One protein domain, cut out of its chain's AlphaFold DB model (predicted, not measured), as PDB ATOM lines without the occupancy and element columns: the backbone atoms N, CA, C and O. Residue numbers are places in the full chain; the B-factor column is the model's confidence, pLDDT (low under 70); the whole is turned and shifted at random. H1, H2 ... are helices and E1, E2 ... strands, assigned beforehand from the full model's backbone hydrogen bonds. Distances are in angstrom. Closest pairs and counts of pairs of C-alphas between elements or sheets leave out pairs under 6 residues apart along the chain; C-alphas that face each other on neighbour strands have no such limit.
ATOM      1  N   LYS A  15     185.884 142.754 126.632       69.75
ATOM      2  CA  LYS A  15     185.344 144.036 126.144       69.75
ATOM      3  C   LYS A  15     183.954 143.907 125.516       69.75
ATOM      4  O   LYS A  15     183.300 144.930 125.333       69.75
ATOM      5  N   ALA A  16     183.517 142.694 125.183       84.62
ATOM      6  CA  ALA A  16     182.204 142.444 124.598       84.62
ATOM      7  C   ALA A  16     181.113 142.214 125.655       84.62
ATOM      8  O   ALA A  16     179.940 142.121 125.302       84.62
ATOM      9  N   ASP A  17     181.466 142.123 126.942       92.19
ATOM     10  CA  ASP A  17     180.478 141.871 127.984       92.19
ATOM     11  C   ASP A  17     179.633 143.135 128.269       92.19
ATOM     12  O   ASP A  17     180.189 144.189 128.618       92.19
ATOM     13  N   PRO A  18     178.292 143.033 128.170       94.81
ATOM     14  CA  PRO A  18     177.369 144.133 128.422       94.81
ATOM     15  C   PRO A  18     177.614 144.876 129.740       94.81
ATOM     16  O   PRO A  18     177.430 146.092 129.799       94.81
ATOM     17  N   ILE A  19     178.048 144.186 130.804       94.06
ATOM     18  CA  ILE A  19     178.255 144.838 132.107       94.06
ATOM     19  C   ILE A  19     179.452 145.798 132.089       94.06
ATOM     20  O   ILE A  19     179.411 146.860 132.716       94.06
ATOM     21  N   TYR A  20     180.508 145.459 131.345       93.25
ATOM     22  CA  TYR A  20     181.680 146.319 131.198       93.25
ATOM     23  C   TYR A  20     181.349 147.537 130.342       93.25
ATOM     24  O   TYR A  20     181.750 148.647 130.689       93.25
ATOM     25  N   LYS A  21     180.553 147.352 129.285       94.81
ATOM     26  CA  LYS A  21     180.075 148.446 128.432       94.81
ATOM     27  C   LYS A  21     179.126 149.390 129.156       94.81
ATOM     28  O   LYS A  21     179.251 150.603 129.007       94.81
ATOM     29  N   LEU A  22     178.256 148.863 130.017       94.50
ATOM     30  CA  LEU A  22     177.403 149.682 130.877       94.50
ATOM     31  C   LEU A  22     178.247 150.541 131.824       94.50
ATOM     32  O   LEU A  22     178.030 151.747 131.936       94.50
ATOM     33  N   ARG A  23     179.255 149.938 132.460       92.88
ATOM     34  CA  ARG A  23     180.192 150.664 133.323       92.88
ATOM     35  C   ARG A  23     180.964 151.737 132.552       92.88
ATOM     36  O   ARG A  23     181.095 152.851 133.047       92.88
ATOM     37  N   GLU A  24     181.468 151.420 131.360       93.69
ATOM     38  CA  GLU A  24     182.190 152.368 130.503       93.69
ATOM     39  C   GLU A  24     181.303 153.558 130.104       93.69
ATOM     40  O   GLU A  24     181.758 154.705 130.165       93.69
ATOM     41  N   ALA A  25     180.037 153.303 129.754       93.12
ATOM     42  CA  ALA A  25     179.065 154.335 129.413       93.12
ATOM     43  C   ALA A  25     178.823 155.292 130.591       93.12
ATOM     44  O   ALA A  25     178.966 156.502 130.425       93.12
ATOM     45  N   ILE A  26     178.588 154.753 131.795       89.44
ATOM     46  CA  ILE A  26     178.412 155.546 133.024       89.44
ATOM     47  C   ILE A  26     179.677 156.355 133.339       89.44
ATOM     48  O   ILE A  26     179.610 157.557 133.588       89.44
ATOM     49  N   MET A  27     180.858 155.729 133.290       90.25
ATOM     50  CA  MET A  27     182.123 156.409 133.597       90.25
ATOM     51  C   MET A  27     182.449 157.534 132.611       90.25
ATOM     52  O   MET A  27     183.038 158.535 133.016       90.25
ATOM     53  N   SER A  28     182.056 157.372 131.347       95.31
ATOM     54  CA  SER A  28     182.263 158.356 130.280       95.31
ATOM     55  C   SER A  28     181.130 159.381 130.169       95.31
ATOM     56  O   SER A  28     181.181 160.223 129.275       95.31
ATOM     57  N   ASN A  29     180.098 159.289 131.018       92.75
ATOM     58  CA  ASN A  29     178.854 160.054 130.909       92.75
ATOM     59  C   ASN A  29     178.215 159.979 129.506       92.75
ATOM     60  O   ASN A  29     177.662 160.952 128.988       92.75
ATOM     61  N   LYS A  30     178.340 158.819 128.853       93.56
ATOM     62  CA  LYS A  30     177.645 158.530 127.599       93.56
ATOM     63  C   LYS A  30     176.229 158.098 127.964       93.56
ATOM     64  O   LYS A  30     176.055 157.180 128.763       93.56
ATOM     65  N   GLY A  31     175.232 158.770 127.393       92.38
ATOM     66  CA  GLY A  31     173.832 158.394 127.580       92.38
ATOM     67  C   GLY A  31     173.560 156.956 127.128       92.38
ATOM     68  O   GLY A  31     174.285 156.401 126.299       92.38
ATOM     69  N   TYR A  32     172.501 156.368 127.677       95.69
ATOM     70  CA  TYR A  32     171.934 155.099 127.229       95.69
ATOM     71  C   TYR A  32     170.526 155.341 126.681       95.69
ATOM     72  O   TYR A  32     169.861 156.300 127.071       95.69
ATOM     73  N   SER A  33     170.071 154.475 125.781       97.56
ATOM     74  CA  SER A  33     168.697 154.486 125.278       97.56
ATOM     75  C   SER A  33     168.135 153.071 125.210       97.56
ATOM     76  O   SER A  33     168.875 152.083 125.263       97.56
ATOM     77  N   TYR A  34     166.813 152.968 125.131       98.06
ATOM     78  CA  TYR A  34     166.117 151.695 125.029       98.06
ATOM     79  C   TYR A  34     165.439 151.573 123.672       98.06
ATOM     80  O   TYR A  34     164.909 152.555 123.153       98.06
ATOM     81  N   LEU A  35     165.442 150.362 123.120       98.31
ATOM     82  CA  LEU A  35     164.713 150.036 121.897       98.31
ATOM     83  C   LEU A  35     163.719 148.908 122.174       98.31
ATOM     84  O   LEU A  35     164.019 147.997 122.951       98.31
ATOM     85  N   ASP A  36     162.551 148.962 121.545       98.19
ATOM     86  CA  ASP A  36     161.554 147.887 121.562       98.19
ATOM     87  C   ASP A  36     161.944 146.709 120.637       98.19
ATOM     88  O   ASP A  36     163.046 146.663 120.084       98.19
ATOM     89  N   GLU A  37     161.056 145.723 120.479       97.69
ATOM     90  CA  GLU A  37     161.279 144.562 119.594       97.69
ATOM     91  C   GLU A  37     161.404 144.942 118.107       97.69
ATOM     92  O   GLU A  37     162.027 144.213 117.337       97.69
ATOM     93  N   ASN A  38     160.872 146.102 117.715       97.88
ATOM     94  CA  ASN A  38     160.924 146.638 116.357       97.88
ATOM     95  C   ASN A  38     162.105 147.607 116.153       97.88
ATOM     96  O   ASN A  38     162.149 148.311 115.144       97.88
ATOM     97  N   ASN A  39     163.055 147.664 117.096       97.50
ATOM     98  CA  ASN A  39     164.175 148.613 117.127       97.50
ATOM     99  C   ASN A  39     163.759 150.096 117.161       97.50
ATOM    100  O   ASN A  39     164.542 150.970 116.785       97.50
ATOM    101  N   SER A  40     162.545 150.400 117.614       97.81
ATOM    102  CA  SER A  40     162.075 151.772 117.795       97.81
ATOM    103  C   SER A  40     162.444 152.287 119.191       97.81
ATOM    104  O   SER A  40     162.357 151.527 120.160       97.81
ATOM    105  N   PRO A  41     162.859 153.563 119.337       98.00
ATOM    106  CA  PRO A  41     163.168 154.149 120.637       98.00
ATOM    107  C   PRO A  41     161.979 154.086 121.596       98.00
ATOM    108  O   PRO A  41     160.851 154.403 121.224       98.00
ATOM    109  N   THR A  42     162.240 153.715 122.846       97.88
ATOM    110  CA  THR A  42     161.239 153.711 123.912       97.88
ATOM    111  C   THR A  42     161.805 154.325 125.187       97.88
ATOM    112  O   THR A  42     162.976 154.145 125.508       97.88
ATOM    113  N   ASP A  43     160.966 155.028 125.943       96.44
ATOM    114  CA  ASP A  43     161.346 155.591 127.244       96.44
ATOM    115  C   ASP A  43     161.119 154.595 128.397       96.44
ATOM    116  O   ASP A  43     161.507 154.843 129.538       96.44
ATOM    117  N   SER A  44     160.488 153.446 128.119       94.12
ATOM    118  CA  SER A  44     160.109 152.456 129.130       94.12
ATOM    119  C   SER A  44     161.002 151.220 129.093       94.12
ATOM    120  O   SER A  44     160.987 150.437 128.142       94.12
ATOM    121  N   ILE A  45     161.696 150.961 130.201       94.12
ATOM    122  CA  ILE A  45     162.516 149.754 130.391       94.12
ATOM    123  C   ILE A  45     161.702 148.447 130.349       94.12
ATOM    124  O   ILE A  45     162.226 147.372 130.035       94.12
ATOM    125  N   ILE A  46     160.404 148.530 130.655       94.56
ATOM    126  CA  ILE A  46     159.490 147.383 130.634       94.56
ATOM    127  C   ILE A  46     159.296 146.921 129.186       94.56
ATOM    128  O   ILE A  46     159.468 145.732 128.906       94.56
ATOM    129  N   ASN A  47     159.061 147.870 128.278       96.31
ATOM    130  CA  ASN A  47     158.793 147.621 126.858       96.31
ATOM    131  C   ASN A  47     160.072 147.469 126.020       96.31
ATOM    132  O   ASN A  47     160.019 147.025 124.878       96.31
ATOM    133  N   ALA A  48     161.229 147.815 126.585       97.81
ATOM    134  CA  ALA A  48     162.518 147.660 125.932       97.81
ATOM    135  C   ALA A  48     162.855 146.182 125.677       97.81
ATOM    136  O   ALA A  48     162.882 145.382 126.614       97.81
ATOM    137  N   ALA A  49     163.189 145.819 124.445       98.06
ATOM    138  CA  ALA A  49     163.803 144.534 124.112       98.06
ATOM    139  C   ALA A  49     165.337 144.631 124.075       98.06
ATOM    140  O   ALA A  49     166.029 143.646 124.354       98.06
ATOM    141  N   TYR A  50     165.868 145.828 123.811       98.06
ATOM    142  CA  TYR A  50     167.298 146.103 123.714       98.06
ATOM    143  C   TYR A  50     167.702 147.341 124.519       98.06
ATOM    144  O   TYR A  50     166.914 148.262 124.740       98.06
ATOM    145  N   VAL A  51     168.963 147.356 124.945       97.69
ATOM    146  CA  VAL A  51     169.627 148.481 125.606       97.69
ATOM    147  C   VAL A  51     170.791 148.920 124.726       97.69
ATOM    148  O   VAL A  51     171.653 148.107 124.386       97.69
ATOM    149  N   VAL A  52     170.819 150.200 124.370       97.62
ATOM    150  CA  VAL A  52     171.882 150.809 123.567       97.62
ATOM    151  C   VAL A  52     172.822 151.569 124.495       97.62
ATOM    152  O   VAL A  52     172.408 152.464 125.233       97.62
ATOM    153  N   LEU A  53     174.098 151.197 124.461       96.62
ATOM    154  CA  LEU A  53     175.170 151.743 125.288       96.62
ATOM    155  C   LEU A  53     176.240 152.344 124.370       96.62
ATOM    156  O   LEU A  53     177.208 151.690 123.982       96.62
ATOM    157  N   GLY A  54     176.051 153.606 123.983       93.25
ATOM    158  CA  GLY A  54     176.899 154.255 122.982       93.25
ATOM    159  C   GLY A  54     176.643 153.704 121.576       93.25
ATOM    160  O   GLY A  54     175.613 154.005 120.986       93.25
ATOM    161  N   GLN A  55     177.591 152.939 121.030       94.19
ATOM    162  CA  GLN A  55     177.469 152.297 119.706       94.19
ATOM    163  C   GLN A  55     177.044 150.825 119.802       94.19
ATOM    164  O   GLN A  55     176.677 150.220 118.798       94.19
ATOM    165  N   ASP A  56     177.097 150.254 121.004       95.81
ATOM    166  CA  ASP A  56     176.846 148.840 121.232       95.81
ATOM    167  C   ASP A  56     175.376 148.624 121.614       95.81
ATOM    168  O   ASP A  56     174.822 149.363 122.430       95.81
ATOM    169  N   THR A  57     174.738 147.602 121.038       97.25
ATOM    170  CA  THR A  57     173.341 147.241 121.328       97.25
ATOM    171  C   THR A  57     173.282 145.844 121.927       97.25
ATOM    172  O   THR A  57     173.785 144.886 121.342       97.25
ATOM    173  N   PHE A  58     172.642 145.718 123.088       97.06
ATOM    174  CA  PHE A  58     172.531 144.465 123.830       97.06
ATOM    175  C   PHE A  58     171.071 144.078 124.021       97.06
ATOM    176  O   PHE A  58     170.243 144.916 124.372       97.06
ATOM    177  N   LYS A  59     170.743 142.795 123.844       97.25
ATOM    178  CA  LYS A  59     169.413 142.283 124.201       97.25
ATOM    179  C   LYS A  59     169.219 142.397 125.713       97.25
ATOM    180  O   LYS A  59     170.119 142.041 126.469       97.25
ATOM    181  N   LYS A  60     168.046 142.839 126.168       95.38
ATOM    182  CA  LYS A  60     167.738 143.020 127.599       95.38
ATOM    183  C   LYS A  60     167.922 141.734 128.420       95.38
ATOM    184  O   LYS A  60     168.270 141.797 129.592       95.38
ATOM    185  N   ASP A  61     167.744 140.571 127.802       93.31
ATOM    186  CA  ASP A  61     167.869 139.264 128.460       93.31
ATOM    187  C   ASP A  61     169.266 138.637 128.330       93.31
ATOM    188  O   ASP A  61     169.455 137.477 128.687       93.31
ATOM    189  N   ILE A  62     170.260 139.365 127.809       94.75
ATOM    190  CA  ILE A  62     171.610 138.818 127.660       94.75
ATOM    191  C   ILE A  62     172.227 138.517 129.032       94.75
ATOM    192  O   ILE A  62     172.144 139.322 129.967       94.75
ATOM    193  N   HIS A  63     172.847 137.342 129.147       90.75
ATOM    194  CA  HIS A  63     173.587 136.950 130.340       90.75
ATOM    195  C   HIS A  63     174.875 137.767 130.452       90.75
ATOM    196  O   HIS A  63     175.610 137.928 129.479       90.75
ATOM    197  N   THR A  64     175.149 138.269 131.652       92.81
ATOM    198  CA  THR A  64     176.394 138.981 131.971       92.81
ATOM    199  C   THR A  64     177.387 138.035 132.644       92.81
ATOM    200  O   THR A  64     176.973 137.060 133.277       92.81
ATOM    201  N   SER A  65     178.695 138.316 132.565       85.62
ATOM    202  CA  SER A  65     179.701 137.516 133.295       85.62
ATOM    203  C   SER A  65     179.711 137.777 134.807       85.62
ATOM    204  O   SER A  65     180.495 137.176 135.544       85.62
ATOM    205  N   TYR A  66     178.847 138.672 135.297       80.81
ATOM    206  CA  TYR A  66     178.762 138.979 136.714       80.81
ATOM    207  C   TYR A  66     178.167 137.796 137.479       80.81
ATOM    208  O   TYR A  66     176.962 137.544 137.429       80.81
ATOM    209  N   TYR A  67     179.016 137.110 138.236       73.62
ATOM    210  CA  TYR A  67     178.607 136.078 139.176       73.62
ATOM    211  C   TYR A  67     178.066 136.742 140.448       73.62
ATOM    212  O   TYR A  67     178.785 137.493 141.109       73.62
ATOM    213  N   SER A  68     176.804 136.500 140.805       57.72
ATOM    214  CA  SER A  68     176.327 136.779 142.163       57.72
ATOM    215  C   SER A  68     176.580 135.550 143.022       57.72
ATOM    216  O   SER A  68     176.023 134.493 142.750       57.72
ATOM    217  N   GLU A  69     177.373 135.690 144.083       51.44
ATOM    218  CA  GLU A  69     177.699 134.599 145.023       51.44
ATOM    219  C   GLU A  69     176.462 133.947 145.680       51.44
ATOM    220  O   GLU A  69     176.567 132.872 146.263       51.44
ATOM    221  N   ILE A  70     175.291 134.581 145.562       54.56
ATOM    222  CA  ILE A  70     174.012 134.137 146.130       54.56
ATOM    223  C   ILE A  70     173.380 132.992 145.314       54.56
ATOM    224  O   ILE A  70     172.618 132.204 145.865       54.56
ATOM    225  N   GLU A  71     173.740 132.833 144.039       51.91
ATOM    226  CA  GLU A  71     173.232 131.758 143.181       51.91
ATOM    227  C   GLU A  71     174.405 130.921 142.675       51.91
ATOM    228  O   GLU A  71     174.976 131.155 141.609       51.91
ATOM    229  N   GLN A  72     174.795 129.920 143.460       46.00
ATOM    230  CA  GLN A  72     175.637 128.859 142.926       46.00
ATOM    231  C   GLN A  72     174.840 128.160 141.809       46.00
ATOM    232  O   GLN A  72     173.862 127.478 142.100       46.00
ATOM    233  N   GLN A  73     175.302 128.336 140.559       47.50
ATOM    234  CA  GLN A  73     174.859 127.708 139.294       47.50
ATOM    235  C   GLN A  73     174.002 128.526 138.293       47.50
ATOM    236  O   GLN A  73     173.282 127.926 137.496       47.50
ATOM    237  N   GLY A  74     174.135 129.857 138.199       53.16
ATOM    238  CA  GLY A  74     173.516 130.604 137.083       53.16
ATOM    239  C   GLY A  74     174.179 131.940 136.738       53.16
ATOM    240  O   GLY A  74     174.567 132.697 137.621       53.16
ATOM    241  N   SER A  75     174.327 132.249 135.445       52.03
ATOM    242  CA  SER A  75     174.710 133.586 134.965       52.03
ATOM    243  C   SER A  75     173.495 134.521 134.980       52.03
ATOM    244  O   SER A  75     172.414 134.161 134.514       52.03
ATOM    245  N   VAL A  76     173.651 135.747 135.486       62.47
ATOM    246  CA  VAL A  76     172.524 136.676 135.682       62.47
ATOM    247  C   VAL A  76     172.299 137.542 134.435       62.47
ATOM    248  O   VAL A  76     173.244 138.147 133.914       62.47
ATOM    249  N   SER A  77     171.051 137.620 133.959       70.94
ATOM    250  CA  SER A  77     170.670 138.477 132.824       70.94
ATOM    251  C   SER A  77     170.561 139.959 133.215       70.94
ATOM    252  O   SER A  77     170.297 140.290 134.378       70.94
ATOM    253  N   LEU A  78     170.712 140.875 132.249       65.31
ATOM    254  CA  LEU A  78     170.488 142.311 132.483       65.31
ATOM    255  C   LEU A  78     169.052 142.607 132.957       65.31
ATOM    256  O   LEU A  78     168.869 143.439 133.848       65.31
ATOM    257  N   LYS A  79     168.042 141.896 132.439       61.28
ATOM    258  CA  LYS A  79     166.641 141.994 132.881       61.28
ATOM    259  C   LYS A  79     166.498 141.648 134.352       61.28
ATOM    260  O   LYS A  79     165.894 142.423 135.091       61.28
ATOM    261  N   THR A  80     167.081 140.525 134.776       58.72
ATOM    262  CA  THR A  80     166.996 140.072 136.167       58.72
ATOM    263  C   THR A  80     167.617 141.104 137.089       58.72
ATOM    264  O   THR A  80     167.044 141.360 138.127       58.72
ATOM    265  N   LYS A  81     168.706 141.782 136.703       57.03
ATOM    266  CA  LYS A  81     169.271 142.878 137.505       57.03
ATOM    267  C   LYS A  81     168.546 144.208 137.386       57.03
ATOM    268  O   LYS A  81     168.590 144.964 138.338       57.03
ATOM    269  N   SER A  82     167.895 144.534 136.278       52.47
ATOM    270  CA  SER A  82     167.066 145.741 136.215       52.47
ATOM    271  C   SER A  82     165.833 145.601 137.106       52.47
ATOM    272  O   SER A  82     165.519 146.515 137.868       52.47
ATOM    273  N   LEU A  83     165.153 144.451 137.027       42.06
ATOM    274  CA  LEU A  83     164.019 144.130 137.890       42.06
ATOM    275  C   LEU A  83     164.478 143.913 139.325       42.06
ATOM    276  O   LEU A  83     163.898 144.504 140.228       42.06
ATOM    277  N   ALA A  84     165.557 143.157 139.534       42.25
ATOM    278  CA  ALA A  84     166.122 142.983 140.857       42.25
ATOM    279  C   ALA A  84     166.638 144.310 141.379       42.25
ATOM    280  O   ALA A  84     166.416 144.541 142.532       42.25
ATOM    281  N   ASN A  85     167.189 145.251 140.616       41.16
ATOM    282  CA  ASN A  85     167.471 146.583 141.153       41.16
ATOM    283  C   ASN A  85     166.159 147.265 141.568       41.16
ATOM    284  O   ASN A  85     166.077 147.715 142.700       41.16
ATOM    285  N   SER A  86     165.093 147.228 140.758       39.06
ATOM    286  CA  SER A  86     163.784 147.792 141.147       39.06
ATOM    287  C   SER A  86     163.125 147.122 142.374       39.06
ATOM    288  O   SER A  86     162.453 147.803 143.145       39.06
ATOM    289  N   GLU A  87     163.361 145.826 142.615       31.42
ATOM    290  CA  GLU A  87     162.828 145.060 143.759       31.42
ATOM    291  C   GLU A  87     163.806 144.963 144.950       31.42
ATOM    292  O   GLU A  87     163.384 144.882 146.102       31.42
ATOM    293  N   ILE A  88     165.115 145.065 144.717       34.53
ATOM    294  CA  ILE A  88     166.204 145.183 145.703       34.53
ATOM    295  C   ILE A  88     166.184 146.586 146.310       34.53
ATOM    296  O   ILE A  88     166.415 146.708 147.512       34.53
ATOM    297  N   TYR A  89     165.756 147.615 145.566       34.06
ATOM    298  CA  TYR A  89     165.367 148.903 146.153       34.06
ATOM    299  C   TYR A  89     164.147 148.794 147.086       34.06
ATOM    300  O   TYR A  89     163.865 149.732 147.827       34.06
ATOM    301  N   LYS A  90     163.466 147.639 147.131       36.91
ATOM    302  CA  LYS A  90     162.419 147.329 148.112       36.91
ATOM    303  C   LYS A  90     162.899 146.460 149.284       36.91
ATOM    304  O   LYS A  90     162.142 146.316 150.240       36.91
TER     305      LYS A  90
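Overview. This is residues 15 to 90 of the 283 residues of the protein "CDC73_C domain-containing protein" of Smittium megazygosporum (UniProt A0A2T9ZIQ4). A small antiparallel sheet of three strands has one helix, H1, slantwise over one face, and a second helix, H2, comes after a wide loop, residues 60 to 77; residues 84 to 90, of which 84 to 88 belong to H2, stick out. The 76 printed residues hold two named helices and three named strands, in the order H1 E1 E2 E3 H2; the class is mixed, helices and strands, with 33 residues in named elements, under half. The strands make a meander, each the antiparallel neighbour of the one before, in the order E1, E2, E3. The whole is compact, radius of gyration of the C-alphas 12.7 A, spanning 36 by 25 by 22 A.

Along the chain. H1, residues 18 to 27, is 14.1 A long and begins at C-alpha 18 (177.369, 144.133, 128.422). E1 is residues 32 to 35, E2 50 to 53 and E3 56 to 59. H2, residues 78 to 88, is 14.2 A long and ends at C-alpha 88 (166.204, 145.183, 145.703).

Arrangement. H1 is on the sheet, two layers with the helix on one face, at a height over the sheet of 8.9 A. It is only just over E2 and E3, with 3 C-alphas on each, and slantwise to the strands, at 39 degrees to E2 on the local plane. Its closest C-alphas to E2 are Ala 25 and Leu 53, 6.2 A. Hairpin E1 and E2 has N 52 and O 33 at 2.8 A; hairpin E2 and E3 has N 51 and O 58 at 2.8 A. H2 is only just not on the sheet, with 4 pairs of C-alphas within 10 A, and only just apart from H1, closest 8.2 A. In H1 and H2 every O i to N i+4 pair is within hydrogen-bond range.

Size, cuts and confidence. The C-alphas farthest apart, Ser 40 and Gln 72, are 36.6 A apart. The printed part has no cut; the links E1 to E2 and E3 to H2 are long. Confidence is under 70 at residues 15, 68 to 76 and 78 to 90.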